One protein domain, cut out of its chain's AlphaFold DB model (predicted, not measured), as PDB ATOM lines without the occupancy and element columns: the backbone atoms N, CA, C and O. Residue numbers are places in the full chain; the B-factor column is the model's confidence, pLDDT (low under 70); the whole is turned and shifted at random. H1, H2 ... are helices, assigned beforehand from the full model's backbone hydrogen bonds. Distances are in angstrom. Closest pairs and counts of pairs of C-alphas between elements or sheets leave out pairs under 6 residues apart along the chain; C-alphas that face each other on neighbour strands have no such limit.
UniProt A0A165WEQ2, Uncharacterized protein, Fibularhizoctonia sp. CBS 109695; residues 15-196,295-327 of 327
ATOM      1  N   PHE A  15      86.633  97.560 128.893       49.62
ATOM      2  CA  PHE A  15      86.403  98.239 127.619       49.62
ATOM      3  C   PHE A  15      85.970  99.684 127.922       49.62
ATOM      4  O   PHE A  15      84.854  99.876 128.407       49.62
ATOM      5  N   ASP A  16      86.846 100.675 127.722       54.41
ATOM      6  CA  ASP A  16      86.478 102.085 127.863       54.41
ATOM      7  C   ASP A  16      85.513 102.443 126.721       54.41
ATOM      8  O   ASP A  16      85.936 102.529 125.563       54.41
ATOM      9  N   PRO A  17      84.216 102.664 127.009       53.84
ATOM     10  CA  PRO A  17      83.245 103.016 125.978       53.84
ATOM     11  C   PRO A  17      83.598 104.345 125.293       53.84
ATOM     12  O   PRO A  17      83.172 104.587 124.161       53.84
ATOM     13  N   GLY A  18      84.374 105.207 125.963       55.88
ATOM     14  CA  GLY A  18      84.906 106.449 125.413       55.88
ATOM     15  C   GLY A  18      85.908 106.203 124.285       55.88
ATOM     16  O   GLY A  18      85.738 106.756 123.197       55.88
ATOM     17  N   ALA A  19      86.894 105.330 124.502       55.00
ATOM     18  CA  ALA A  19      87.893 104.961 123.499       55.00
ATOM     19  C   ALA A  19      87.276 104.312 122.245       55.00
ATOM     20  O   ALA A  19      87.642 104.673 121.125       55.00
ATOM     21  N   THR A  20      86.291 103.418 122.402       53.31
ATOM     22  CA  THR A  20      85.592 102.793 121.259       53.31
ATOM     23  C   THR A  20      84.830 103.830 120.435       53.31
ATOM     24  O   THR A  20      85.003 103.898 119.221       53.31
ATOM     25  N   LYS A  21      84.083 104.723 121.097       58.22
ATOM     26  CA  LYS A  21      83.317 105.793 120.442       58.22
ATOM     27  C   LYS A  21      84.205 106.792 119.694       58.22
ATOM     28  O   LYS A  21      83.785 107.339 118.673       58.22
ATOM     29  N   ILE A  22      85.410 107.063 120.199       63.66
ATOM     30  CA  ILE A  22      86.396 107.925 119.532       63.66
ATOM     31  C   ILE A  22      86.955 107.226 118.289       63.66
ATOM     32  O   ILE A  22      86.976 107.840 117.222       63.66
ATOM     33  N   CYS A  23      87.331 105.947 118.390       52.31
ATOM     34  CA  CYS A  23      87.809 105.165 117.247       52.31
ATOM     35  C   CYS A  23      86.751 105.029 116.148       52.31
ATOM     36  O   CYS A  23      87.046 105.342 114.998       52.31
ATOM     37  N   THR A  24      85.511 104.653 116.471       57.47
ATOM     38  CA  THR A  24      84.450 104.502 115.461       57.47
ATOM     39  C   THR A  24      84.127 105.827 114.786       57.47
ATOM     40  O   THR A  24      84.036 105.886 113.562       57.47
ATOM     41  N   LYS A  25      84.032 106.930 115.544       65.31
ATOM     42  CA  LYS A  25      83.857 108.265 114.950       65.31
ATOM     43  C   LYS A  25      85.022 108.661 114.051       65.31
ATOM     44  O   LYS A  25      84.775 109.232 112.998       65.31
ATOM     45  N   ALA A  26      86.261 108.375 114.445       66.94
ATOM     46  CA  ALA A  26      87.434 108.669 113.627       66.94
ATOM     47  C   ALA A  26      87.460 107.822 112.343       66.94
ATOM     48  O   ALA A  26      87.760 108.353 111.276       66.94
ATOM     49  N   MET A  27      87.085 106.541 112.418       59.25
ATOM     50  CA  MET A  27      86.989 105.650 111.256       59.25
ATOM     51  C   MET A  27      85.872 106.080 110.302       59.25
ATOM     52  O   MET A  27      86.118 106.176 109.104       59.25
ATOM     53  N   VAL A  28      84.682 106.409 110.816       66.00
ATOM     54  CA  VAL A  28      83.570 106.940 110.008       66.00
ATOM     55  C   VAL A  28      83.954 108.284 109.389       66.00
ATOM     56  O   VAL A  28      83.815 108.453 108.185       66.00
ATOM     57  N   ALA A  29      84.527 109.211 110.161       68.12
ATOM     58  CA  ALA A  29      84.952 110.513 109.648       68.12
ATOM     59  C   ALA A  29      86.056 110.398 108.584       68.12
ATOM     60  O   ALA A  29      86.044 111.146 107.608       68.12
ATOM     61  N   LYS A  30      86.998 109.454 108.732       66.25
ATOM     62  CA  LYS A  30      88.022 109.191 107.711       66.25
ATOM     63  C   LYS A  30      87.412 108.523 106.476       66.25
ATOM     64  O   LYS A  30      87.729 108.955 105.375       66.25
ATOM     65  N   ALA A  31      86.512 107.552 106.629       62.16
ATOM     66  CA  ALA A  31      85.794 106.934 105.508       62.16
ATOM     67  C   ALA A  31      84.910 107.940 104.747       62.16
ATOM     68  O   ALA A  31      84.753 107.847 103.533       62.16
ATOM     69  N   GLU A  32      84.362 108.932 105.450       74.75
ATOM     70  CA  GLU A  32      83.577 110.014 104.858       74.75
ATOM     71  C   GLU A  32      84.422 111.183 104.342       74.75
ATOM     72  O   GLU A  32      83.865 112.076 103.689       74.75
ATOM     73  N   SER A  33      85.731 111.187 104.618       73.94
ATOM     74  CA  SER A  33      86.623 112.270 104.211       73.94
ATOM     75  C   SER A  33      86.704 112.375 102.683       73.94
ATOM     76  O   SER A  33      86.663 111.344 102.006       73.94
ATOM     77  N   PRO A  34      86.844 113.598 102.129       81.31
ATOM     78  CA  PRO A  34      87.022 113.790 100.691       81.31
ATOM     79  C   PRO A  34      88.174 112.949 100.137       81.31
ATOM     80  O   PRO A  34      87.986 112.238  99.170       81.31
ATOM     81  N   GLU A  35      89.310 112.900 100.838       75.06
ATOM     82  CA  GLU A  35      90.490 112.117 100.443       75.06
ATOM     83  C   GLU A  35      90.179 110.631 100.190       75.06
ATOM     84  O   GLU A  35      90.599 110.075  99.179       75.06
ATOM     85  N   VAL A  36      89.432 109.975 101.088       61.66
ATOM     86  CA  VAL A  36      89.087 108.550 100.930       61.66
ATOM     87  C   VAL A  36      88.030 108.350  99.846       61.66
ATOM     88  O   VAL A  36      88.102 107.373  99.103       61.66
ATOM     89  N   LYS A  37      87.065 109.269  99.734       69.75
ATOM     90  CA  LYS A  37      86.036 109.226  98.686       69.75
ATOM     91  C   LYS A  37      86.633 109.428  97.297       69.75
ATOM     92  O   LYS A  37      86.339 108.629  96.417       69.75
ATOM     93  N   ASP A  38      87.503 110.419  97.139       67.62
ATOM     94  CA  ASP A  38      88.185 110.736  95.885       67.62
ATOM     95  C   ASP A  38      89.082 109.566  95.460       67.62
ATOM     96  O   ASP A  38      89.009 109.114  94.320       67.62
ATOM     97  N   ALA A  39      89.856 108.992  96.392       57.75
ATOM     98  CA  ALA A  39      90.687 107.819  96.112       57.75
ATOM     99  C   ALA A  39      89.855 106.581  95.725       57.75
ATOM    100  O   ALA A  39      90.243 105.815  94.841       57.75
ATOM    101  N   LEU A  40      88.703 106.371  96.374       62.66
ATOM    102  CA  LEU A  40      87.789 105.281  96.030       62.66
ATOM    103  C   LEU A  40      87.150 105.501  94.653       62.66
ATOM    104  O   LEU A  40      87.049 104.557  93.870       62.66
ATOM    105  N   GLU A  41      86.727 106.727  94.351       67.25
ATOM    106  CA  GLU A  41      86.161 107.084  93.053       67.25
ATOM    107  C   GLU A  41      87.188 106.898  91.932       67.25
ATOM    108  O   GLU A  41      86.877 106.255  90.929       67.25
ATOM    109  N   GLU A  42      88.426 107.359  92.127       65.62
ATOM    110  CA  GLU A  42      89.525 107.153  91.181       65.62
ATOM    111  C   GLU A  42      89.781 105.658  90.945       65.62
ATOM    112  O   GLU A  42      89.876 105.216  89.797       65.62
ATOM    113  N   ALA A  43      89.804 104.846  92.006       62.16
ATOM    114  CA  ALA A  43      89.962 103.399  91.887       62.16
ATOM    115  C   ALA A  43      88.802 102.745  91.111       62.16
ATOM    116  O   ALA A  43      89.037 101.875  90.267       62.16
ATOM    117  N   ILE A  44      87.555 103.166  91.349       68.69
ATOM    118  CA  ILE A  44      86.374 102.677  90.619       68.69
ATOM    119  C   ILE A  44      86.458 103.057  89.140       68.69
ATOM    120  O   ILE A  44      86.259 102.197  88.278       68.69
ATOM    121  N   GLN A  45      86.771 104.317  88.834       68.38
ATOM    122  CA  GLN A  45      86.909 104.800  87.460       68.38
ATOM    123  C   GLN A  45      88.042 104.072  86.730       68.38
ATOM    124  O   GLN A  45      87.858 103.631  85.592       68.38
ATOM    125  N   ALA A  46      89.181 103.867  87.396       66.88
ATOM    126  CA  ALA A  46      90.299 103.105  86.857       66.88
ATOM    127  C   ALA A  46      89.894 101.655  86.556       66.88
ATOM    128  O   ALA A  46      90.136 101.176  85.448       66.88
ATOM    129  N   MET A  47      89.225 100.961  87.485       69.06
ATOM    130  CA  MET A  47      88.741  99.590  87.262       69.06
ATOM    131  C   MET A  47      87.733  99.508  86.113       69.06
ATOM    132  O   MET A  47      87.855  98.633  85.254       69.06
ATOM    133  N   ALA A  48      86.769 100.429  86.056       70.94
ATOM    134  CA  ALA A  48      85.788 100.484  84.976       70.94
ATOM    135  C   ALA A  48      86.463 100.722  83.616       70.94
ATOM    136  O   ALA A  48      86.175 100.015  82.647       70.94
ATOM    137  N   GLY A  49      87.415 101.657  83.556       72.31
ATOM    138  CA  GLY A  49      88.219 101.915  82.362       72.31
ATOM    139  C   GLY A  49      89.013 100.685  81.915       72.31
ATOM    140  O   GLY A  49      89.028 100.362  80.726       72.31
ATOM    141  N   GLN A  50      89.611  99.948  82.857       74.06
ATOM    142  CA  GLN A  50      90.323  98.695  82.579       74.06
ATOM    143  C   GLN A  50      89.387  97.615  82.023       74.06
ATOM    144  O   GLN A  50      89.738  96.970  81.036       74.06
ATOM    145  N   SER A  51      88.190  97.435  82.593       74.94
ATOM    146  CA  SER A  51      87.202  96.476  82.079       74.94
ATOM    147  C   SER A  51      86.769  96.796  80.651       74.94
ATOM    148  O   SER A  51      86.749  95.909  79.801       74.94
ATOM    149  N   VAL A  52      86.471  98.066  80.362       80.44
ATOM    150  CA  VAL A  52      86.092  98.503  79.009       80.44
ATOM    151  C   VAL A  52      87.240  98.285  78.022       80.44
ATOM    152  O   VAL A  52      87.012  97.781  76.922       80.44
ATOM    153  N   ALA A  53      88.476  98.606  78.414       77.25
ATOM    154  CA  ALA A  53      89.652  98.369  77.582       77.25
ATOM    155  C   ALA A  53      89.860  96.873  77.294       77.25
ATOM    156  O   ALA A  53      90.140  96.509  76.157       77.25
ATOM    157  N   ILE A  54      89.670  95.998  78.290       79.06
ATOM    158  CA  ILE A  54      89.758  94.543  78.098       79.06
ATOM    159  C   ILE A  54      88.716  94.059  77.078       79.06
ATOM    160  O   ILE A  54      89.056  93.293  76.180       79.06
ATOM    161  N   LEU A  55      87.464  94.517  77.173       83.50
ATOM    162  CA  LEU A  55      86.407  94.131  76.226       83.50
ATOM    163  C   LEU A  55      86.691  94.602  74.803       83.50
ATOM    164  O   LEU A  55      86.499  93.846  73.852       83.50
ATOM    165  N   LYS A  56      87.173  95.839  74.663       84.50
ATOM    166  CA  LYS A  56      87.581  96.386  73.371       84.50
ATOM    167  C   LYS A  56      88.687  95.536  72.744       84.50
ATOM    168  O   LYS A  56      88.575  95.159  71.584       84.50
ATOM    169  N   ASP A  57      89.699  95.184  73.527       81.94
ATOM    170  CA  ASP A  57      90.822  94.375  73.059       81.94
ATOM    171  C   ASP A  57      90.387  92.950  72.674       81.94
ATOM    172  O   ASP A  57      90.879  92.404  71.686       81.94
ATOM    173  N   PHE A  58      89.439  92.344  73.400       87.25
ATOM    174  CA  PHE A  58      88.823  91.084  72.975       87.25
ATOM    175  C   PHE A  58      88.156  91.224  71.602       87.25
ATOM    176  O   PHE A  58      88.396  90.391  70.728       87.25
ATOM    177  N   GLU A  59      87.361  92.269  71.386       90.75
ATOM    178  CA  GLU A  59      86.635  92.459  70.129       90.75
ATOM    179  C   GLU A  59      87.565  92.764  68.947       90.75
ATOM    180  O   GLU A  59      87.403  92.182  67.875       90.75
ATOM    181  N   GLU A  60      88.578  93.613  69.133       84.38
ATOM    182  CA  GLU A  60      89.563  93.917  68.087       84.38
ATOM    183  C   GLU A  60      90.300  92.652  67.632       84.38
ATOM    184  O   GLU A  60      90.369  92.364  66.433       84.38
ATOM    185  N   ILE A  61      90.757  91.831  68.585       82.12
ATOM    186  CA  ILE A  61      91.400  90.549  68.278       82.12
ATOM    187  C   ILE A  61      90.414  89.619  67.559       82.12
ATOM    188  O   ILE A  61      90.781  88.984  66.570       82.12
ATOM    189  N   ARG A  62      89.151  89.554  68.002       91.88
ATOM    190  CA  ARG A  62      88.117  88.718  67.375       91.88
ATOM    191  C   ARG A  62      87.903  89.090  65.908       91.88
ATOM    192  O   ARG A  62      87.819  88.194  65.069       91.88
ATOM    193  N   LEU A  63      87.818  90.382  65.592       85.06
ATOM    194  CA  LEU A  63      87.614  90.865  64.223       85.06
ATOM    195  C   LEU A  63      88.774  90.473  63.303       85.06
ATOM    196  O   LEU A  63      88.533  89.994  62.195       85.06
ATOM    197  N   ASP A  64      90.016  90.593  63.770       80.69
ATOM    198  CA  ASP A  64      91.181  90.137  63.004       80.69
ATOM    199  C   ASP A  64      91.189  88.610  62.811       80.69
ATOM    200  O   ASP A  64      91.549  88.121  61.738       80.69
ATOM    201  N   LEU A  65      90.752  87.842  63.814       83.44
ATOM    202  CA  LEU A  65      90.630  86.385  63.699       83.44
ATOM    203  C   LEU A  65      89.550  85.963  62.696       83.44
ATOM    204  O   LEU A  65      89.749  84.986  61.982       83.44
ATOM    205  N   VAL A  66      88.442  86.702  62.582       86.81
ATOM    206  CA  VAL A  66      87.400  86.429  61.572       86.81
ATOM    207  C   VAL A  66      87.958  86.556  60.155       86.81
ATOM    208  O   VAL A  66      87.620  85.750  59.288       86.81
ATOM    209  N   VAL A  67      88.834  87.536  59.911       82.19
ATOM    210  CA  VAL A  67      89.500  87.687  58.608       82.19
ATOM    211  C   VAL A  67      90.325  86.442  58.278       82.19
ATOM    212  O   VAL A  67      90.255  85.956  57.151       82.19
ATOM    213  N   ALA A  68      91.046  85.893  59.260       78.12
ATOM    214  CA  ALA A  68      91.807  84.656  59.092       78.12
ATOM    215  C   ALA A  68      90.900  83.424  58.905       78.12
ATOM    216  O   ALA A  68      91.155  82.603  58.027       78.12
ATOM    217  N   ASP A  69      89.817  83.304  59.678       83.81
ATOM    218  CA  ASP A  69      88.882  82.172  59.599       83.81
ATOM    219  C   ASP A  69      88.156  82.096  58.245       83.81
ATOM    220  O   ASP A  69      87.897  81.003  57.741       83.81
ATOM    221  N   ASN A  70      87.862  83.242  57.621       84.50
ATOM    222  CA  ASN A  70      87.214  83.310  56.305       84.50
ATOM    223  C   ASN A  70      88.083  82.766  55.159       84.50
ATOM    224  O   ASN A  70      87.583  82.594  54.049       84.50
ATOM    225  N   LYS A  71      89.370  82.500  55.406       76.75
ATOM    226  CA  LYS A  71      90.289  81.909  54.423       76.75
ATOM    227  C   LYS A  71      90.275  80.384  54.420       76.75
ATOM    228  O   LYS A  71      90.937  79.788  53.578       76.75
ATOM    229  N   GLU A  72      89.542  79.759  55.345       81.44
ATOM    230  CA  GLU A  72      89.391  78.300  55.440       81.44
ATOM    231  C   GLU A  72      90.731  77.551  55.368       81.44
ATOM    232  O   GLU A  72      90.877  76.546  54.666       81.44
ATOM    233  N   TYR A  73      91.736  78.064  56.089       74.50
ATOM    234  CA  TYR A  73      93.066  77.470  56.089       74.50
ATOM    235  C   TYR A  73      93.006  75.984  56.432       74.50
ATOM    236  O   TYR A  73      92.287  75.563  57.341       74.50
ATOM    237  N   LYS A  74      93.787  75.190  55.699       77.06
ATOM    238  CA  LYS A  74      93.861  73.743  55.881       77.06
ATOM    239  C   LYS A  74      95.118  73.364  56.649       77.06
ATOM    240  O   LYS A  74      96.174  73.976  56.482       77.06
ATOM    241  N   ASP A  75      95.000  72.358  57.503       73.50
ATOM    242  CA  ASP A  75      96.136  71.750  58.177       73.50
ATOM    243  C   ASP A  75      96.967  70.895  57.200       73.50
ATOM    244  O   ASP A  75      96.621  70.697  56.032       73.50
ATOM    245  N   LYS A  76      98.073  70.336  57.699       69.00
ATOM    246  CA  LYS A  76      98.951  69.425  56.946       69.00
ATOM    247  C   LYS A  76      98.260  68.161  56.407       69.00
ATOM    248  O   LYS A  76      98.829  67.488  55.556       69.00
ATOM    249  N   ASN A  77      97.075  67.823  56.916       76.56
ATOM    250  CA  ASN A  77      96.281  66.669  56.502       76.56
ATOM    251  C   ASN A  77      95.133  67.071  55.553       76.56
ATOM    252  O   ASN A  77      94.357  66.210  55.144       76.56
ATOM    253  N   GLY A  78      95.007  68.356  55.208       76.94
ATOM    254  CA  GLY A  78      93.950  68.881  54.345       76.94
ATOM    255  C   GLY A  78      92.630  69.194  55.057       76.94
ATOM    256  O   GLY A  78      91.662  69.550  54.381       76.94
ATOM    257  N   ASN A  79      92.570  69.098  56.388       80.25
ATOM    258  CA  ASN A  79      91.375  69.430  57.162       80.25
ATOM    259  C   ASN A  79      91.301  70.934  57.411       80.25
ATOM    260  O   ASN A  79      92.319  71.564  57.683       80.25
ATOM    261  N   VAL A  80      90.095  71.502  57.369       79.81
ATOM    262  CA  VAL A  80      89.881  72.906  57.744       79.81
ATOM    263  C   VAL A  80      90.267  73.087  59.208       79.81
ATOM    264  O   VAL A  80      89.816  72.340  60.079       79.81
ATOM    265  N   VAL A  81      91.128  74.066  59.465       79.00
ATOM    266  CA  VAL A  81      91.567  74.404  60.814       79.00
ATOM    267  C   VAL A  81      90.390  74.976  61.585       79.00
ATOM    268  O   VAL A  81      89.560  75.714  61.059       79.00
ATOM    269  N   GLU A  82      90.300  74.582  62.849       85.00
ATOM    270  CA  GLU A  82      89.236  75.033  63.729       85.00
ATOM    271  C   GLU A  82      89.201  76.563  63.825       85.00
ATOM    272  O   GLU A  82      90.239  77.207  63.983       85.00
ATOM    273  N   LYS A  83      87.990  77.129  63.748       87.75
ATOM    274  CA  LYS A  83      87.772  78.577  63.705       87.75
ATOM    275  C   LYS A  83      88.244  79.252  64.987       87.75
ATOM    276  O   LYS A  83      87.757  78.980  66.089       87.75
ATOM    277  N   LEU A  84      89.183  80.164  64.832       86.75
ATOM    278  CA  LEU A  84      89.923  80.807  65.907       86.75
ATOM    279  C   LEU A  84      89.083  81.880  66.590       86.75
ATOM    280  O   LEU A  84      89.145  82.024  67.811       86.75
ATOM    281  N   ALA A  85      88.261  82.597  65.821       88.56
ATOM    282  CA  ALA A  85      87.373  83.623  66.347       88.56
ATOM    283  C   ALA A  85      86.334  83.031  67.307       88.56
ATOM    284  O   ALA A  85      85.968  83.685  68.283       88.56
ATOM    285  N   ILE A  86      85.887  81.790  67.071       92.88
ATOM    286  CA  ILE A  86      84.941  81.094  67.956       92.88
ATOM    287  C   ILE A  86      85.598  80.830  69.312       92.88
ATOM    288  O   ILE A  86      85.100  81.309  70.328       92.88
ATOM    289  N   LYS A  87      86.764  80.176  69.325       91.50
ATOM    290  CA  LYS A  87      87.530  79.921  70.558       91.50
ATOM    291  C   LYS A  87      87.870  81.190  71.328       91.50
ATOM    292  O   LYS A  87      87.804  81.225  72.552       91.50
ATOM    293  N   TRP A  88      88.247  82.246  70.616       91.56
ATOM    294  CA  TRP A  88      88.529  83.530  71.240       91.56
ATOM    295  C   TRP A  88      87.276  84.149  71.875       91.56
ATOM    296  O   TRP A  88      87.335  84.668  72.990       91.56
ATOM    297  N   SER A  89      86.123  84.021  71.214       94.00
ATOM    298  CA  SER A  89      84.834  84.484  71.743       94.00
ATOM    299  C   SER A  89      84.425  83.731  73.012       94.00
ATOM    300  O   SER A  89      83.832  84.330  73.904       94.00
ATOM    301  N   GLU A  90      84.766  82.448  73.147       95.62
ATOM    302  CA  GLU A  90      84.529  81.686  74.384       95.62
ATOM    303  C   GLU A  90      85.317  82.267  75.572       95.62
ATOM    304  O   GLU A  90      84.784  82.393  76.677       95.62
ATOM    305  N   LEU A  91      86.568  82.695  75.348       92.75
ATOM    306  CA  LEU A  91      87.377  83.370  76.372       92.75
ATOM    307  C   LEU A  91      86.770  84.723  76.770       92.75
ATOM    308  O   LEU A  91      86.712  85.041  77.960       92.75
ATOM    309  N   GLN A  92      86.272  85.489  75.797       93.25
ATOM    310  CA  GLN A  92      85.565  86.748  76.047       93.25
ATOM    311  C   GLN A  92      84.279  86.523  76.857       93.25
ATOM    312  O   GLN A  92      84.047  87.204  77.852       93.25
ATOM    313  N   GLN A  93      83.467  85.526  76.498       95.88
ATOM    314  CA  GLN A  93      82.248  85.191  77.242       95.88
ATOM    315  C   GLN A  93      82.554  84.768  78.682       95.88
ATOM    316  O   GLN A  93      81.831  85.136  79.614       95.88
ATOM    317  N   ARG A  94      83.648  84.024  78.893       95.44
ATOM    318  CA  ARG A  94      84.119  83.686  80.239       95.44
ATOM    319  C   ARG A  94      84.529  84.941  81.008       95.44
ATOM    320  O   ARG A  94      84.154  85.063  82.170       95.44
ATOM    321  N   TYR A  95      85.226  85.885  80.375       91.69
ATOM    322  CA  TYR A  95      85.546  87.178  80.984       91.69
ATOM    323  C   TYR A  95      84.287  87.952  81.407       91.69
ATOM    324  O   TYR A  95      84.195  88.377  82.560       91.69
ATOM    325  N   ASP A  96      83.291  88.069  80.524       92.56
ATOM    326  CA  ASP A  96      82.013  88.735  80.815       92.56
ATOM    327  C   ASP A  96      81.288  88.099  82.005       92.56
ATOM    328  O   ASP A  96      80.757  88.792  82.879       92.56
ATOM    329  N   SER A  97      81.277  86.765  82.053       94.88
ATOM    330  CA  SER A  97      80.706  86.009  83.166       94.88
ATOM    331  C   SER A  97      81.432  86.319  84.478       94.88
ATOM    332  O   SER A  97      80.791  86.653  85.477       94.88
ATOM    333  N   LEU A  98      82.769  86.301  84.469       88.12
ATOM    334  CA  LEU A  98      83.572  86.610  85.653       88.12
ATOM    335  C   LEU A  98      83.394  88.055  86.123       88.12
ATOM    336  O   LEU A  98      83.321  88.281  87.328       88.12
ATOM    337  N   LEU A  99      83.249  89.028  85.219       85.94
ATOM    338  CA  LEU A  99      82.933  90.408  85.598       85.94
ATOM    339  C   LEU A  99      81.588  90.521  86.318       85.94
ATOM    340  O   LEU A  99      81.486  91.237  87.315       85.94
ATOM    341  N   ARG A 100      80.561  89.807  85.848       90.00
ATOM    342  CA  ARG A 100      79.244  89.792  86.506       90.00
ATOM    343  C   ARG A 100      79.335  89.178  87.900       90.00
ATOM    344  O   ARG A 100      78.886  89.803  88.854       90.00
ATOM    345  N   ILE A 101      79.986  88.021  88.027       87.94
ATOM    346  CA  ILE A 101      80.183  87.350  89.323       87.94
ATOM    347  C   ILE A 101      81.009  88.237  90.270       87.94
ATOM    348  O   ILE A 101      80.672  88.356  91.445       87.94
ATOM    349  N   SER A 102      82.050  88.898  89.759       81.19
ATOM    350  CA  SER A 102      82.891  89.845  90.501       81.19
ATOM    351  C   SER A 102      82.080  91.025  91.042       81.19
ATOM    352  O   SER A 102      82.157  91.348  92.228       81.19
ATOM    353  N   ARG A 103      81.225  91.626  90.206       83.50
ATOM    354  CA  ARG A 103      80.305  92.693  90.622       83.50
ATOM    355  C   ARG A 103      79.349  92.216  91.714       83.50
ATOM    356  O   ARG A 103      79.175  92.915  92.709       83.50
ATOM    357  N   ASP A 104      78.745  91.046  91.542       84.12
ATOM    358  CA  ASP A 104      77.784  90.509  92.505       84.12
ATOM    359  C   ASP A 104      78.478  90.192  93.849       84.12
ATOM    360  O   ASP A 104      77.963  90.530  94.914       84.12
ATOM    361  N   ALA A 105      79.704  89.653  93.818       81.19
ATOM    362  CA  ALA A 105      80.529  89.442  95.011       81.19
ATOM    363  C   ALA A 105      80.907  90.764  95.706       81.19
ATOM    364  O   ALA A 105      80.901  90.843  96.940       81.19
ATOM    365  N   ALA A 106      81.192  91.823  94.944       74.62
ATOM    366  CA  ALA A 106      81.452  93.154  95.489       74.62
ATOM    367  C   ALA A 106      80.198  93.750  96.156       74.62
ATOM    368  O   ALA A 106      80.293  94.355  97.223       74.62
ATOM    369  N   GLN A 107      79.009  93.525  95.598       77.75
ATOM    370  CA  GLN A 107      77.749  93.932  96.230       77.75
ATOM    371  C   GLN A 107      77.494  93.176  97.540       77.75
ATOM    372  O   GLN A 107      77.182  93.804  98.553       77.75
ATOM    373  N   SER A 108      77.696  91.852  97.562       79.50
ATOM    374  CA  SER A 108      77.613  91.056  98.801       79.50
ATOM    375  C   SER A 108      78.601  91.548  99.858       79.50
ATOM    376  O   SER A 108      78.276  91.646 101.038       79.50
ATOM    377  N   SER A 109      79.795  91.940  99.422       71.19
ATOM    378  CA  SER A 109      80.832  92.495 100.283       71.19
ATOM    379  C   SER A 109      80.432  93.814 100.940       71.19
ATOM    380  O   SER A 109      80.729  94.026 102.114       71.19
ATOM    381  N   VAL A 110      79.759  94.697 100.198       72.69
ATOM    382  CA  VAL A 110      79.224  95.960 100.727       72.69
ATOM    383  C   VAL A 110      78.130  95.686 101.755       72.69
ATOM    384  O   VAL A 110      78.146  96.283 102.830       72.69
ATOM    385  N   ALA A 111      77.223  94.746 101.473       76.00
ATOM    386  CA  ALA A 111      76.194  94.341 102.429       76.00
ATOM    387  C   ALA A 111      76.812  93.811 103.736       76.00
ATOM    388  O   ALA A 111      76.413  94.238 104.817       76.00
ATOM    389  N   PHE A 112      77.852  92.977 103.646       76.44
ATOM    390  CA  PHE A 112      78.582  92.490 104.818       76.44
ATOM    391  C   PHE A 112      79.218  93.627 105.640       76.44
ATOM    392  O   PHE A 112      79.141  93.625 106.868       76.44
ATOM    393  N   ILE A 113      79.823  94.625 104.986       71.19
ATOM    394  CA  ILE A 113      80.393  95.793 105.681       71.19
ATOM    395  C   ILE A 113      79.292  96.582 106.402       71.19
ATOM    396  O   ILE A 113      79.489  97.005 107.542       71.19
ATOM    397  N   HIS A 114      78.126  96.759 105.778       73.75
ATOM    398  CA  HIS A 114      76.983  97.402 106.429       73.75
ATOM    399  C   HIS A 114      76.489  96.616 107.649       73.75
ATOM    400  O   HIS A 114      76.254  97.230 108.691       73.75
ATOM    401  N   ASP A 115      76.397  95.287 107.556       76.31
ATOM    402  CA  ASP A 115      76.067  94.414 108.689       76.31
ATOM    403  C   ASP A 115      77.078  94.585 109.834       76.31
ATOM    404  O   ASP A 115      76.688  94.789 110.986       76.31
ATOM    405  N   TYR A 116      78.377  94.565 109.519       76.50
ATOM    406  CA  TYR A 116      79.451  94.766 110.492       76.50
ATOM    407  C   TYR A 116      79.322  96.116 111.212       76.50
ATOM    408  O   TYR A 116      79.309  96.173 112.444       76.50
ATOM    409  N   LEU A 117      79.161  97.205 110.454       72.62
ATOM    410  CA  LEU A 117      78.959  98.543 111.016       72.62
ATOM    411  C   LEU A 117      77.682  98.616 111.864       72.62
ATOM    412  O   LEU A 117      77.674  99.288 112.896       72.62
ATOM    413  N   GLY A 118      76.622  97.908 111.470       74.56
ATOM    414  CA  GLY A 118      75.376  97.805 112.229       74.56
ATOM    415  C   GLY A 118      75.565  97.153 113.600       74.56
ATOM    416  O   GLY A 118      75.073  97.678 114.603       74.56
ATOM    417  N   VAL A 119      76.325  96.057 113.671       78.31
ATOM    418  CA  VAL A 119      76.645  95.377 114.938       78.31
ATOM    419  C   VAL A 119      77.495  96.274 115.839       78.31
ATOM    420  O   VAL A 119      77.155  96.463 117.009       78.31
ATOM    421  N   ILE A 120      78.547  96.899 115.302       72.94
ATOM    422  CA  ILE A 120      79.388  97.832 116.069       72.94
ATOM    423  C   ILE A 120      78.554  99.001 116.603       72.94
ATOM    424  O   ILE A 120      78.582  99.283 117.802       72.94
ATOM    425  N   ALA A 121      77.734  99.629 115.759       72.81
ATOM    426  CA  ALA A 121      76.849 100.714 116.175       72.81
ATOM    427  C   ALA A 121      75.838 100.271 117.249       72.81
ATOM    428  O   ALA A 121      75.496 101.057 118.134       72.81
ATOM    429  N   THR A 122      75.363  99.024 117.201       75.31
ATOM    430  CA  THR A 122      74.463  98.457 118.220       75.31
ATOM    431  C   THR A 122      75.169  98.335 119.568       75.31
ATOM    432  O   THR A 122      74.635  98.783 120.586       75.31
ATOM    433  N   ILE A 123      76.400  97.817 119.580       76.50
ATOM    434  CA  ILE A 123      77.231  97.726 120.789       76.50
ATOM    435  C   ILE A 123      77.495  99.122 121.378       76.50
ATOM    436  O   ILE A 123      77.441  99.298 122.598       76.50
ATOM    437  N   GLU A 124      77.734 100.127 120.533       70.75
ATOM    438  CA  GLU A 124      77.962 101.511 120.967       70.75
ATOM    439  C   GLU A 124      76.713 102.201 121.521       70.75
ATOM    440  O   GLU A 124      76.797 102.943 122.503       70.75
ATOM    441  N   ARG A 125      75.546 101.979 120.904       76.00
ATOM    442  CA  ARG A 125      74.269 102.570 121.342       76.00
ATOM    443  C   ARG A 125      73.759 101.970 122.648       76.00
ATOM    444  O   ARG A 125      73.017 102.637 123.366       76.00
ATOM    445  N   HIS A 126      74.189 100.755 122.981       76.38
ATOM    446  CA  HIS A 126      73.816 100.056 124.208       76.38
ATOM    447  C   HIS A 126      75.045  99.799 125.096       76.38
ATOM    448  O   HIS A 126      75.451  98.652 125.289       76.38
ATOM    449  N   PRO A 127      75.644 100.845 125.703       73.56
ATOM    450  CA  PRO A 127      76.863 100.693 126.498       73.56
ATOM    451  C   PRO A 127      76.668  99.769 127.708       73.56
ATOM    452  O   PRO A 127      77.609  99.072 128.093       73.56
ATOM    453  N   THR A 128      75.444  99.702 128.244       82.25
ATOM    454  CA  THR A 128      75.028  98.822 129.348       82.25
ATOM    455  C   THR A 128      74.711  97.387 128.918       82.25
ATOM    456  O   THR A 128      74.344  96.580 129.769       82.25
ATOM    457  N   MET A 129      74.818  97.054 127.625       75.88
ATOM    458  CA  MET A 129      74.656  95.681 127.146       75.88
ATOM    459  C   MET A 129      75.633  94.758 127.900       75.88
ATOM    460  O   MET A 129      76.820  95.101 128.003       75.88
ATOM    461  N   PRO A 130      75.166  93.604 128.420       86.69
ATOM    462  CA  PRO A 130      76.027  92.645 129.099       86.69
ATOM    463  C   PRO A 130      77.214  92.233 128.226       86.69
ATOM    464  O   PRO A 130      77.086  92.094 127.008       86.69
ATOM    465  N   LEU A 131      78.374  92.015 128.853       77.12
ATOM    466  CA  LEU A 131      79.598  91.635 128.144       77.12
ATOM    467  C   LEU A 131      79.404  90.362 127.305       77.12
ATOM    468  O   LEU A 131      79.901  90.299 126.185       77.12
ATOM    469  N   ASP A 132      78.649  89.388 127.813       79.88
ATOM    470  CA  ASP A 132      78.392  88.132 127.103       79.88
ATOM    471  C   ASP A 132      77.533  88.333 125.849       79.88
ATOM    472  O   ASP A 132      77.793  87.707 124.828       79.88
ATOM    473  N   SER A 133      76.584  89.277 125.869       80.06
ATOM    474  CA  SER A 133      75.812  89.653 124.677       80.06
ATOM    475  C   SER A 133      76.688  90.354 123.634       80.06
ATOM    476  O   SER A 133      76.610  90.020 122.456       80.06
ATOM    477  N   LYS A 134      77.588  91.258 124.054       78.25
ATOM    478  CA  LYS A 134      78.566  91.890 123.143       78.25
ATOM    479  C   LYS A 134      79.492  90.851 122.508       78.25
ATOM    480  O   LYS A 134      79.765  90.919 121.314       78.25
ATOM    481  N   LYS A 135      79.965  89.882 123.301       79.25
ATOM    482  CA  LYS A 135      80.774  88.760 122.807       79.25
ATOM    483  C   LYS A 135      79.994  87.891 121.829       79.25
ATOM    484  O   LYS A 135      80.564  87.533 120.812       79.25
ATOM    485  N   ALA A 136      78.727  87.581 122.101       83.19
ATOM    486  CA  ALA A 136      77.897  86.776 121.206       83.19
ATOM    487  C   ALA A 136      77.672  87.455 119.843       83.19
ATOM    488  O   ALA A 136      77.816  86.803 118.814       83.19
ATOM    489  N   GLU A 137      77.401  88.763 119.821       80.56
ATOM    490  CA  GLU A 137      77.263  89.552 118.584       80.56
ATOM    491  C   GLU A 137      78.570  89.586 117.771       80.56
ATOM    492  O   GLU A 137      78.585  89.317 116.568       80.56
ATOM    493  N   LEU A 138      79.702  89.854 118.435       80.94
ATOM    494  CA  LEU A 138      81.021  89.832 117.793       80.94
ATOM    495  C   LEU A 138      81.408  88.425 117.332       80.94
ATOM    496  O   LEU A 138      81.981  88.281 116.257       80.94
ATOM    497  N   GLN A 139      81.073  87.390 118.103       79.56
ATOM    498  CA  GLN A 139      81.303  86.003 117.719       79.56
ATOM    499  C   GLN A 139      80.441  85.625 116.515       79.56
ATOM    500  O   GLN A 139      80.951  84.976 115.618       79.56
ATOM    501  N   GLY A 140      79.196  86.101 116.413       80.56
ATOM    502  CA  GLY A 140      78.361  85.908 115.225       80.56
ATOM    503  C   GLY A 140      78.951  86.548 113.963       80.56
ATOM    504  O   GLY A 140      78.868  85.968 112.882       80.56
ATOM    505  N   LEU A 141      79.605  87.710 114.084       77.62
ATOM    506  CA  LEU A 141      80.376  88.303 112.984       77.62
ATOM    507  C   LEU A 141      81.630  87.494 112.656       77.62
ATOM    508  O   LEU A 141      81.901  87.241 111.486       77.62
ATOM    509  N   ILE A 142      82.386  87.088 113.677       75.06
ATOM    510  CA  ILE A 142      83.586  86.264 113.517       75.06
ATOM    511  C   ILE A 142      83.223  84.922 112.883       75.06
ATOM    512  O   ILE A 142      83.943  84.475 112.010       75.06
ATOM    513  N   ASP A 143      82.107  84.305 113.257       76.81
ATOM    514  CA  ASP A 143      81.621  83.043 112.705       76.81
ATOM    515  C   ASP A 143      81.065  83.226 111.295       76.81
ATOM    516  O   ASP A 143      81.218  82.327 110.479       76.81
ATOM    517  N   LYS A 144      80.488  84.388 110.954       71.62
ATOM    518  CA  LYS A 144      80.217  84.728 109.550       71.62
ATOM    519  C   LYS A 144      81.528  84.783 108.762       71.62
ATOM    520  O   LYS A 144      81.639  84.090 107.766       71.62
ATOM    521  N   VAL A 145      82.541  85.514 109.236       66.50
ATOM    522  CA  VAL A 145      83.856  85.642 108.565       66.50
ATOM    523  C   VAL A 145      84.608  84.304 108.472       66.50
ATOM    524  O   VAL A 145      85.087  83.933 107.404       66.50
ATOM    525  N   ASN A 146      84.698  83.566 109.579       63.41
ATOM    526  CA  ASN A 146      85.443  82.311 109.720       63.41
ATOM    527  C   ASN A 146      84.662  81.097 109.215       63.41
ATOM    528  O   ASN A 146      85.253  80.075 108.856       63.41
ATOM    529  N   GLY A 147      83.336  81.178 109.187       57.84
ATOM    530  CA  GLY A 147      82.438  80.132 108.722       57.84
ATOM    531  C   GLY A 147      82.393  80.074 107.209       57.84
ATOM    532  O   GLY A 147      81.309  80.124 106.649       57.84
ATOM    533  N   LYS A 148      83.556  79.991 106.547       58.09
ATOM    534  CA  LYS A 148      83.692  79.886 105.087       58.09
ATOM    535  C   LYS A 148      82.624  80.709 104.349       58.09
ATOM    536  O   LYS A 148      81.919  80.135 103.515       58.09
ATOM    537  N   ASP A 149      82.458  81.989 104.701       68.12
ATOM    538  CA  ASP A 149      81.403  82.831 104.132       68.12
ATOM    539  C   ASP A 149      81.365  82.649 102.615       68.12
ATOM    540  O   ASP A 149      82.411  82.587 101.952       68.12
ATOM    541  N   GLU A 150      80.161  82.572 102.065       73.19
ATOM    542  CA  GLU A 150      79.936  82.506 100.630       73.19
ATOM    543  C   GLU A 150      80.712  83.630  99.922       73.19
ATOM    544  O   GLU A 150      81.277  83.411  98.852       73.19
ATOM    545  N   THR A 151      80.838  84.802 100.557       71.06
ATOM    546  CA  THR A 151      81.640  85.935 100.071       71.06
ATOM    547  C   THR A 151      83.135  85.618  99.964       71.06
ATOM    548  O   THR A 151      83.750  85.928  98.944       71.06
ATOM    549  N   HIS A 152      83.734  84.999 100.986       73.31
ATOM    550  CA  HIS A 152      85.157  84.640 100.976       73.31
ATOM    551  C   HIS A 152      85.435  83.526  99.959       73.31
ATOM    552  O   HIS A 152      86.350  83.641  99.148       73.31
ATOM    553  N   GLN A 153      84.593  82.486  99.920       81.31
ATOM    554  CA  GLN A 153      84.718  81.422  98.917       81.31
ATOM    555  C   GLN A 153      84.566  81.957  97.486       81.31
ATOM    556  O   GLN A 153      85.301  81.542  96.590       81.31
ATOM    557  N   LYS A 154      83.639  82.899  97.262       82.12
ATOM    558  CA  LYS A 154      83.476  83.581  95.970       82.12
ATOM    559  C   LYS A 154      84.725  84.368  95.586       82.12
ATOM    560  O   LYS A 154      85.112  84.303  94.426       82.12
ATOM    561  N   ALA A 155      85.352  85.073  96.529       75.62
ATOM    562  CA  ALA A 155      86.577  85.831  96.278       75.62
ATOM    563  C   ALA A 155      87.745  84.919  95.862       75.62
ATOM    564  O   ALA A 155      88.341  85.152  94.812       75.62
ATOM    565  N   VAL A 156      88.006  83.837  96.608       80.31
ATOM    566  CA  VAL A 156      89.038  82.839  96.256       80.31
ATOM    567  C   VAL A 156      88.761  82.226  94.881       80.31
ATOM    568  O   VAL A 156      89.638  82.173  94.023       80.31
ATOM    569  N   LYS A 157      87.513  81.824  94.618       87.75
ATOM    570  CA  LYS A 157      87.142  81.258  93.315       87.75
ATOM    571  C   LYS A 157      87.320  82.266  92.174       87.75
ATOM    572  O   LYS A 157      87.774  81.896  91.097       87.75
ATOM    573  N   LEU A 158      86.959  83.533  92.383       84.12
ATOM    574  CA  LEU A 158      87.143  84.590  91.386       84.12
ATOM    575  C   LEU A 158      88.622  84.807  91.057       84.12
ATOM    576  O   LEU A 158      88.960  84.936  89.881       84.12
ATOM    577  N   GLU A 159      89.496  84.811  92.063       78.12
ATOM    578  CA  GLU A 159      90.949  84.881  91.878       78.12
ATOM    579  C   GLU A 159      91.463  83.735  90.994       78.12
ATOM    580  O   GLU A 159      92.150  83.975  89.991       78.12
ATOM    581  N   GLU A 160      91.106  82.494  91.331       85.12
ATOM    582  CA  GLU A 160      91.511  81.295  90.590       85.12
ATOM    583  C   GLU A 160      91.014  81.324  89.137       85.12
ATOM    584  O   GLU A 160      91.762  81.022  88.200       85.12
ATOM    585  N   GLU A 161      89.759  81.722  88.928       89.19
ATOM    586  CA  GLU A 161      89.129  81.770  87.610       89.19
ATOM    587  C   GLU A 161      89.707  82.885  86.727       89.19
ATOM    588  O   GLU A 161      89.990  82.642  85.550       89.19
ATOM    589  N   PHE A 162      89.955  84.083  87.273       79.19
ATOM    590  CA  PHE A 162      90.639  85.152  86.536       79.19
ATOM    591  C   PHE A 162      92.086  84.772  86.207       79.19
ATOM    592  O   PHE A 162      92.541  84.995  85.082       79.19
ATOM    593  N   THR A 163      92.803  84.142  87.141       76.56
ATOM    594  CA  THR A 163      94.168  83.639  86.906       76.56
ATOM    595  C   THR A 163      94.186  82.588  85.798       76.56
ATOM    596  O   THR A 163      95.025  82.630  84.894       76.56
ATOM    597  N   THR A 164      93.219  81.673  85.820       85.69
ATOM    598  CA  THR A 164      93.068  80.640  84.795       85.69
ATOM    599  C   THR A 164      92.746  81.254  83.437       85.69
ATOM    600  O   THR A 164      93.441  80.962  82.468       85.69
ATOM    601  N   LEU A 165      91.775  82.168  83.364       85.69
ATOM    602  CA  LEU A 165      91.441  82.882  82.131       85.69
ATOM    603  C   LEU A 165      92.658  83.628  81.560       85.69
ATOM    604  O   LEU A 165      92.923  83.569  80.362       85.69
ATOM    605  N   SER A 166      93.425  84.301  82.417       72.44
ATOM    606  CA  SER A 166      94.647  85.018  82.043       72.44
ATOM    607  C   SER A 166      95.696  84.096  81.402       72.44
ATOM    608  O   SER A 166      96.299  84.431  80.372       72.44
ATOM    609  N   ARG A 167      95.879  82.901  81.974       78.19
ATOM    610  CA  ARG A 167      96.742  81.856  81.414       78.19
ATOM    611  C   ARG A 167      96.202  81.341  80.082       78.19
ATOM    612  O   ARG A 167      96.985  81.192  79.147       78.19
ATOM    613  N   ASP A 168      94.899  81.101  79.983       84.44
ATOM    614  CA  ASP A 168      94.267  80.538  78.786       84.44
ATOM    615  C   ASP A 168      94.337  81.520  77.602       84.44
ATOM    616  O   ASP A 168      94.697  81.120  76.494       84.44
ATOM    617  N   VAL A 169      94.130  82.821  77.843       77.88
ATOM    618  CA  VAL A 169      94.359  83.902  76.861       77.88
ATOM    619  C   VAL A 169      95.810  83.909  76.371       77.88
ATOM    620  O   VAL A 169      96.070  83.977  75.167       77.88
ATOM    621  N   SER A 170      96.774  83.793  77.288       73.88
ATOM    622  CA  SER A 170      98.197  83.728  76.932       73.88
ATOM    623  C   SER A 170      98.540  82.469  76.128       73.88
ATOM    624  O   SER A 170      99.294  82.534  75.155       73.88
ATOM    625  N   ALA A 171      97.976  81.321  76.508       78.56
ATOM    626  CA  ALA A 171      98.175  80.055  75.815       78.56
ATOM    627  C   ALA A 171      97.568  80.080  74.406       78.56
ATOM    628  O   ALA A 171      98.209  79.612  73.462       78.56
ATOM    629  N   PHE A 172      96.380  80.669  74.244       84.69
ATOM    630  CA  PHE A 172      95.757  80.884  72.940       84.69
ATOM    631  C   PHE A 172      96.682  81.694  72.025       84.69
ATOM    632  O   PHE A 172      97.024  81.236  70.935       84.69
ATOM    633  N   ALA A 173      97.177  82.836  72.508       73.00
ATOM    634  CA  ALA A 173      98.083  83.706  71.761       73.00
ATOM    635  C   ALA A 173      99.370  82.980  71.307       73.00
ATOM    636  O   ALA A 173      99.810  83.129  70.166       73.00
ATOM    637  N   LEU A 174      99.962  82.146  72.173       73.50
ATOM    638  CA  LEU A 174     101.163  81.362  71.850       73.50
ATOM    639  C   LEU A 174     100.896  80.233  70.849       73.50
ATOM    640  O   LEU A 174     101.669  80.050  69.905       73.50
ATOM    641  N   ASN A 175      99.817  79.472  71.048       78.12
ATOM    642  CA  ASN A 175      99.420  78.408  70.127       78.12
ATOM    643  C   ASN A 175      99.174  78.964  68.734       78.12
ATOM    644  O   ASN A 175      99.570  78.356  67.738       78.12
ATOM    645  N   PHE A 176      98.572  80.142  68.685       72.69
ATOM    646  CA  PHE A 176      98.245  80.785  67.444       72.69
ATOM    647  C   PHE A 176      99.469  81.335  66.703       72.69
ATOM    648  O   PHE A 176      99.597  81.132  65.497       72.69
ATOM    649  N   LEU A 177     100.442  81.906  67.424       68.88
ATOM    650  CA  LEU A 177     101.739  82.281  66.844       68.88
ATOM    651  C   LEU A 177     102.449  81.084  66.203       68.88
ATOM    652  O   LEU A 177     103.014  81.195  65.115       68.88
ATOM    653  N   ARG A 178     102.447  79.941  66.896       73.12
ATOM    654  CA  ARG A 178     103.057  78.708  66.390       73.12
ATOM    655  C   ARG A 178     102.361  78.242  65.114       73.12
ATOM    656  O   ARG A 178     103.044  77.967  64.137       73.12
ATOM    657  N   TYR A 179     101.030  78.240  65.107       74.75
ATOM    658  CA  TYR A 179     100.245  77.909  63.921       74.75
ATOM    659  C   TYR A 179     100.591  78.810  62.722       74.75
ATOM    660  O   TYR A 179     100.849  78.304  61.632       74.75
ATOM    661  N   GLY A 180     100.672  80.129  62.931       71.81
ATOM    662  CA  GLY A 180     101.050  81.074  61.878       71.81
ATOM    663  C   GLY A 180     102.432  80.789  61.279       71.81
ATOM    664  O   GLY A 180     102.580  80.815  60.058       71.81
ATOM    665  N   LYS A 181     103.427  80.462  62.117       73.69
ATOM    666  CA  LYS A 181     104.783  80.093  61.667       73.69
ATOM    667  C   LYS A 181     104.822  78.770  60.904       73.69
ATOM    668  O   LYS A 181     105.556  78.645  59.926       73.69
ATOM    669  N   ASP A 182     104.050  77.782  61.355       73.19
ATOM    670  CA  ASP A 182     103.974  76.484  60.687       73.19
ATOM    671  C   ASP A 182     103.389  76.637  59.272       73.19
ATOM    672  O   ASP A 182     103.934  76.071  58.323       73.19
ATOM    673  N   GLN A 183     102.349  77.466  59.106       70.56
ATOM    674  CA  GLN A 183     101.753  77.745  57.793       70.56
ATOM    675  C   GLN A 183     102.705  78.488  56.849       70.56
ATOM    676  O   GLN A 183     102.853  78.093  55.693       70.56
ATOM    677  N   GLU A 184     103.411  79.508  57.340       68.25
ATOM    678  CA  GLU A 184     104.415  80.232  56.549       68.25
ATOM    679  C   GLU A 184     105.503  79.295  56.014       68.25
ATOM    680  O   GLU A 184     105.862  79.354  54.836       68.25
ATOM    681  N   LYS A 185     105.991  78.370  56.850       74.81
ATOM    682  CA  LYS A 185     106.967  77.365  56.421       74.81
ATOM    683  C   LYS A 185     106.408  76.465  55.315       74.81
ATOM    684  O   LYS A 185     107.108  76.199  54.339       74.81
ATOM    685  N   THR A 186     105.168  75.997  55.458       69.75
ATOM    686  CA  THR A 186     104.510  75.155  54.448       69.75
ATOM    687  C   THR A 186     104.336  75.889  53.121       69.75
ATOM    688  O   THR A 186     104.547  75.293  52.065       69.75
ATOM    689  N   TRP A 187     103.973  77.170  53.147       66.56
ATOM    690  CA  TRP A 187     103.738  77.938  51.926       66.56
ATOM    691  C   TRP A 187     105.030  78.334  51.221       66.56
ATOM    692  O   TRP A 187     105.096  78.193  50.003       66.56
ATOM    693  N   ASN A 188     106.075  78.716  51.963       66.31
ATOM    694  CA  ASN A 188     107.409  78.938  51.395       66.31
ATOM    695  C   ASN A 188     107.919  77.687  50.664       66.31
ATOM    696  O   ASN A 188     108.329  77.774  49.513       66.31
ATOM    697  N   ALA A 189     107.781  76.503  51.271       71.06
ATOM    698  CA  ALA A 189     108.164  75.252  50.614       71.06
ATOM    699  C   ALA A 189     107.377  74.995  49.312       71.06
ATOM    700  O   ALA A 189     107.916  74.456  48.350       71.06
ATOM    701  N   ARG A 190     106.098  75.386  49.261       62.22
ATOM    702  CA  ARG A 190     105.254  75.277  48.061       62.22
ATOM    703  C   ARG A 190     105.669  76.256  46.960       62.22
ATOM    704  O   ARG A 190     105.657  75.882  45.791       62.22
ATOM    705  N   VAL A 191     106.043  77.481  47.338       58.38
ATOM    706  CA  VAL A 191     106.608  78.494  46.434       58.38
ATOM    707  C   VAL A 191     107.908  77.989  45.813       58.38
ATOM    708  O   VAL A 191     108.058  78.089  44.598       58.38
ATOM    709  N   ASP A 192     108.797  77.389  46.609       66.62
ATOM    710  CA  ASP A 192     110.068  76.836  46.121       66.62
ATOM    711  C   ASP A 192     109.843  75.700  45.110       66.62
ATOM    712  O   ASP A 192     110.452  75.694  44.041       66.62
ATOM    713  N   VAL A 193     108.920  74.773  45.406       65.81
ATOM    714  CA  VAL A 193     108.564  73.671  44.491       65.81
ATOM    715  C   VAL A 193     107.983  74.197  43.178       65.81
ATOM    716  O   VAL A 193     108.419  73.781  42.109       65.81
ATOM    717  N   LEU A 194     107.034  75.136  43.226       54.62
ATOM    718  CA  LEU A 194     106.463  75.711  42.003       54.62
ATOM    719  C   LEU A 194     107.480  76.539  41.213       54.62
ATOM    720  O   LEU A 194     107.416  76.555  39.986       54.62
ATOM    721  N   GLY A 195     108.408  77.211  41.898       52.06
ATOM    722  CA  GLY A 195     109.532  77.896  41.268       52.06
ATOM    723  C   GLY A 195     110.415  76.927  40.483       52.06
ATOM    724  O   GLY A 195     110.667  77.167  39.304       52.06
ATOM    725  N   ALA A 196     110.797  75.806  41.102       62.97
ATOM    726  CA  ALA A 196     111.579  74.754  40.455       62.97
ATOM    727  C   ALA A 196     110.833  74.117  39.267       62.97
ATOM    728  O   ALA A 196     111.415  73.947  38.199       62.97
ATOM    729  N   GLN A 295     101.319  87.150  55.807       66.00
ATOM    730  CA  GLN A 295     102.278  88.007  56.511       66.00
ATOM    731  C   GLN A 295     101.595  89.224  57.150       66.00
ATOM    732  O   GLN A 295     101.894  89.578  58.292       66.00
ATOM    733  N   ALA A 296     100.636  89.854  56.464       65.31
ATOM    734  CA  ALA A 296      99.849  90.946  57.040       65.31
ATOM    735  C   ALA A 296      99.017  90.472  58.247       65.31
ATOM    736  O   ALA A 296      98.985  91.133  59.288       65.31
ATOM    737  N   ILE A 297      98.402  89.297  58.123       64.69
ATOM    738  CA  ILE A 297      97.664  88.598  59.176       64.69
ATOM    739  C   ILE A 297      98.598  88.277  60.359       64.69
ATOM    740  O   ILE A 297      98.288  88.642  61.490       64.69
ATOM    741  N   GLN A 298      99.786  87.715  60.122       62.91
ATOM    742  CA  GLN A 298     100.797  87.443  61.151       62.91
ATOM    743  C   GLN A 298     101.266  88.717  61.873       62.91
ATOM    744  O   GLN A 298     101.414  88.707  63.095       62.91
ATOM    745  N   ASN A 299     101.478  89.820  61.153       65.69
ATOM    746  CA  ASN A 299     101.887  91.096  61.748       65.69
ATOM    747  C   ASN A 299     100.805  91.661  62.674       65.69
ATOM    748  O   ASN A 299     101.098  92.052  63.806       65.69
ATOM    749  N   LYS A 300      99.541  91.643  62.235       64.25
ATOM    750  CA  LYS A 300      98.401  91.982  63.099       64.25
ATOM    751  C   LYS A 300      98.336  91.066  64.317       64.25
ATOM    752  O   LYS A 300      98.132  91.523  65.436       64.25
ATOM    753  N   MET A 301      98.605  89.780  64.129       63.16
ATOM    754  CA  MET A 301      98.620  88.805  65.218       63.16
ATOM    755  C   MET A 301      99.751  89.034  66.214       63.16
ATOM    756  O   MET A 301      99.537  88.858  67.409       63.16
ATOM    757  N   ALA A 302     100.933  89.464  65.776       61.84
ATOM    758  CA  ALA A 302     102.023  89.847  66.672       61.84
ATOM    759  C   ALA A 302     101.625  91.027  67.576       61.84
ATOM    760  O   ALA A 302     101.884  91.002  68.787       61.84
ATOM    761  N   THR A 303     100.919  92.012  67.015       69.12
ATOM    762  CA  THR A 303     100.279  93.082  67.792       69.12
ATOM    763  C   THR A 303      99.255  92.501  68.766       69.12
ATOM    764  O   THR A 303      99.349  92.748  69.968       69.12
ATOM    765  N   ASN A 304      98.368  91.623  68.293       63.44
ATOM    766  CA  ASN A 304      97.329  90.993  69.110       63.44
ATOM    767  C   ASN A 304      97.893  90.117  70.235       63.44
ATOM    768  O   ASN A 304      97.301  90.057  71.305       63.44
ATOM    769  N   ILE A 305      99.062  89.493  70.069       63.38
ATOM    770  CA  ILE A 305      99.765  88.766  71.140       63.38
ATOM    771  C   ILE A 305     100.241  89.732  72.224       63.38
ATOM    772  O   ILE A 305     100.159  89.425  73.414       63.38
ATOM    773  N   THR A 306     100.751  90.899  71.832       68.19
ATOM    774  CA  THR A 306     101.161  91.940  72.782       68.19
ATOM    775  C   THR A 306      99.947  92.464  73.543       68.19
ATOM    776  O   THR A 306      99.977  92.535  74.776       68.19
ATOM    777  N   THR A 307      98.849  92.714  72.830       68.69
ATOM    778  CA  THR A 307      97.555  93.086  73.409       68.69
ATOM    779  C   THR A 307      97.027  91.997  74.345       68.69
ATOM    780  O   THR A 307      96.699  92.301  75.485       68.69
ATOM    781  N   ALA A 308      97.048  90.721  73.952       55.75
ATOM    782  CA  ALA A 308      96.611  89.584  74.768       55.75
ATOM    783  C   ALA A 308      97.471  89.396  76.030       55.75
ATOM    784  O   ALA A 308      96.948  89.099  77.102       55.75
ATOM    785  N   LYS A 309      98.787  89.634  75.963       64.94
ATOM    786  CA  LYS A 309      99.656  89.658  77.154       64.94
ATOM    787  C   LYS A 309      99.304  90.814  78.090       64.94
ATOM    788  O   LYS A 309      99.273  90.633  79.305       64.94
ATOM    789  N   SER A 310      99.034  91.995  77.540       65.31
ATOM    790  CA  SER A 310      98.535  93.136  78.317       65.31
ATOM    791  C   SER A 310      97.166  92.826  78.941       65.31
ATOM    792  O   SER A 310      96.921  93.120  80.109       65.31
ATOM    793  N   LEU A 311      96.285  92.156  78.195       65.25
ATOM    794  CA  LEU A 311      94.983  91.655  78.641       65.25
ATOM    795  C   LEU A 311      95.135  90.725  79.841       65.25
ATOM    796  O   LEU A 311      94.556  90.978  80.889       65.25
ATOM    797  N   SER A 312      95.991  89.713  79.711       54.31
ATOM    798  CA  SER A 312      96.331  88.759  80.762       54.31
ATOM    799  C   SER A 312      96.830  89.458  82.033       54.31
ATOM    800  O   SER A 312      96.351  89.152  83.126       54.31
ATOM    801  N   LYS A 313      97.719  90.454  81.911       60.56
ATOM    802  CA  LYS A 313      98.183  91.256  83.057       60.56
ATOM    803  C   LYS A 313      97.056  92.042  83.728       60.56
ATOM    804  O   LYS A 313      96.969  92.040  84.951       60.56
ATOM    805  N   ARG A 314      96.182  92.689  82.952       66.31
ATOM    806  CA  ARG A 314      95.035  93.437  83.495       66.31
ATOM    807  C   ARG A 314      94.024  92.507  84.167       66.31
ATOM    808  O   ARG A 314      93.571  92.809  85.264       66.31
ATOM    809  N   ILE A 315      93.749  91.343  83.574       53.28
ATOM    810  CA  ILE A 315      92.914  90.289  84.170       53.28
ATOM    811  C   ILE A 315      93.531  89.778  85.485       53.28
ATOM    812  O   ILE A 315      92.821  89.618  86.471       53.28
ATOM    813  N   ALA A 316      94.851  89.584  85.543       51.31
ATOM    814  CA  ALA A 316      95.537  89.205  86.782       51.31
ATOM    815  C   ALA A 316      95.458  90.305  87.860       51.31
ATOM    816  O   ALA A 316      95.391  90.001  89.047       51.31
ATOM    817  N   GLY A 317      95.389  91.580  87.461       53.72
ATOM    818  CA  GLY A 317      95.096  92.688  88.374       53.72
ATOM    819  C   GLY A 317      93.741  92.542  89.076       53.72
ATOM    820  O   GLY A 317      93.647  92.816  90.269       53.72
ATOM    821  N   PHE A 318      92.714  92.032  88.383       58.75
ATOM    822  CA  PHE A 318      91.426  91.714  89.014       58.75
ATOM    823  C   PHE A 318      91.539  90.577  90.028       58.75
ATOM    824  O   PHE A 318      90.887  90.634  91.066       58.75
ATOM    825  N   ALA A 319      92.377  89.572  89.765       54.97
ATOM    826  CA  ALA A 319      92.630  88.494  90.720       54.97
ATOM    827  C   ALA A 319      93.257  89.035  92.019       54.97
ATOM    828  O   ALA A 319      92.769  88.729  93.103       54.97
ATOM    829  N   TYR A 320      94.243  89.933  91.910       53.75
ATOM    830  CA  TYR A 320      94.920  90.538  93.065       53.75
ATOM    831  C   TYR A 320      93.972  91.289  94.017       53.75
ATOM    832  O   TYR A 320      94.142  91.221  95.233       53.75
ATOM    833  N   ILE A 321      92.948  91.967  93.484       62.62
ATOM    834  CA  ILE A 321      91.923  92.644  94.300       62.62
ATOM    835  C   ILE A 321      91.229  91.649  95.240       62.62
ATOM    836  O   ILE A 321      90.934  91.978  96.391       62.62
ATOM    837  N   TRP A 322      90.997  90.424  94.769       63.09
ATOM    838  CA  TRP A 322      90.385  89.368  95.566       63.09
ATOM    839  C   TRP A 322      91.388  88.696  96.510       63.09
ATOM    840  O   TRP A 322      91.021  88.417  97.649       63.09
ATOM    841  N   THR A 323      92.657  88.550  96.117       53.44
ATOM    842  CA  THR A 323      93.720  88.018  96.990       53.44
ATOM    843  C   THR A 323      93.913  88.873  98.248       53.44
ATOM    844  O   THR A 323      93.966  88.338  99.352       53.44
ATOM    845  N   VAL A 324      93.962  90.206  98.109       54.56
ATOM    846  CA  VAL A 324      94.128  91.147  99.242       54.56
ATOM    847  C   VAL A 324      92.961  91.072 100.231       54.56
ATOM    848  O   VAL A 324      93.120  91.395 101.401       54.56
ATOM    849  N   ARG A 325      91.783  90.638  99.780       54.62
ATOM    850  CA  ARG A 325      90.613  90.442 100.642       54.62
ATOM    851  C   ARG A 325      90.664  89.119 101.417       54.62
ATOM    852  O   ARG A 325      90.021  89.003 102.458       54.62
ATOM    853  N   CYS A 326      91.338  88.111 100.871       48.84
ATOM    854  CA  CYS A 326      91.368  86.758 101.420       48.84
ATOM    855  C   CYS A 326      92.514  86.513 102.412       48.84
ATOM    856  O   CYS A 326      92.417  85.557 103.182       48.84
ATOM    857  N   GLY A 327      93.575  87.325 102.372       38.34
ATOM    858  CA  GLY A 327      94.708  87.272 103.306       38.34
ATOM    859  C   GLY A 327      94.534  88.207 104.491       38.34
ATOM    860  O   GLY A 327      94.855  87.768 105.617       38.34
TER     861      GLY A 327
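This is residues 15 to 196 and 295 to 327 of the 327 residues of an uncharacterized protein of Fibularhizoctonia sp. CBS 109695 (UniProt A0A165WEQ2). A long rod of helices: H2, H3, H5 and H6 form an up-and-down bundle, each running against the one before, with shorter H1 and H4 near one end of H3, and residues 187 to 196 of H5 sticking out. The printed part, all helix, has 215 residues with six named helices, H1 to H6 in order. It is extended, radius of gyration of the C-alphas 26.2 A, spanning 99 by 35 by 22 A.

Find C-alpha 17 at (83.245, 103.016, 125.978), where H1, residues 17 to 31, begins. Then come H2, 34 to 69; H3, 84 to 125, 61.6 A; H4, 131 to 146; H5, 150 to 196, 68.4 A; and H6, 295 to 326, ending at (91.368, 86.758, 101.420).

Look at hub H3: its closest C-alphas to H5 are Ala 105 and Thr 151, 6.3 A. H2 and H3 form a hairpin. H5 and H6 touch, closest C-alphas Glu 159 and Ala 319, 4.1 A. Every O i to N i+4 pair is within hydrogen-bond range in H1 to H5; H6 has 26 of 28.

Residues 197 to 294 are cut out, leaving 22.8 A between C-alphas 196 and 295. The H2 to H3 link is long. Residues 295 to 327 are under pLDDT 70.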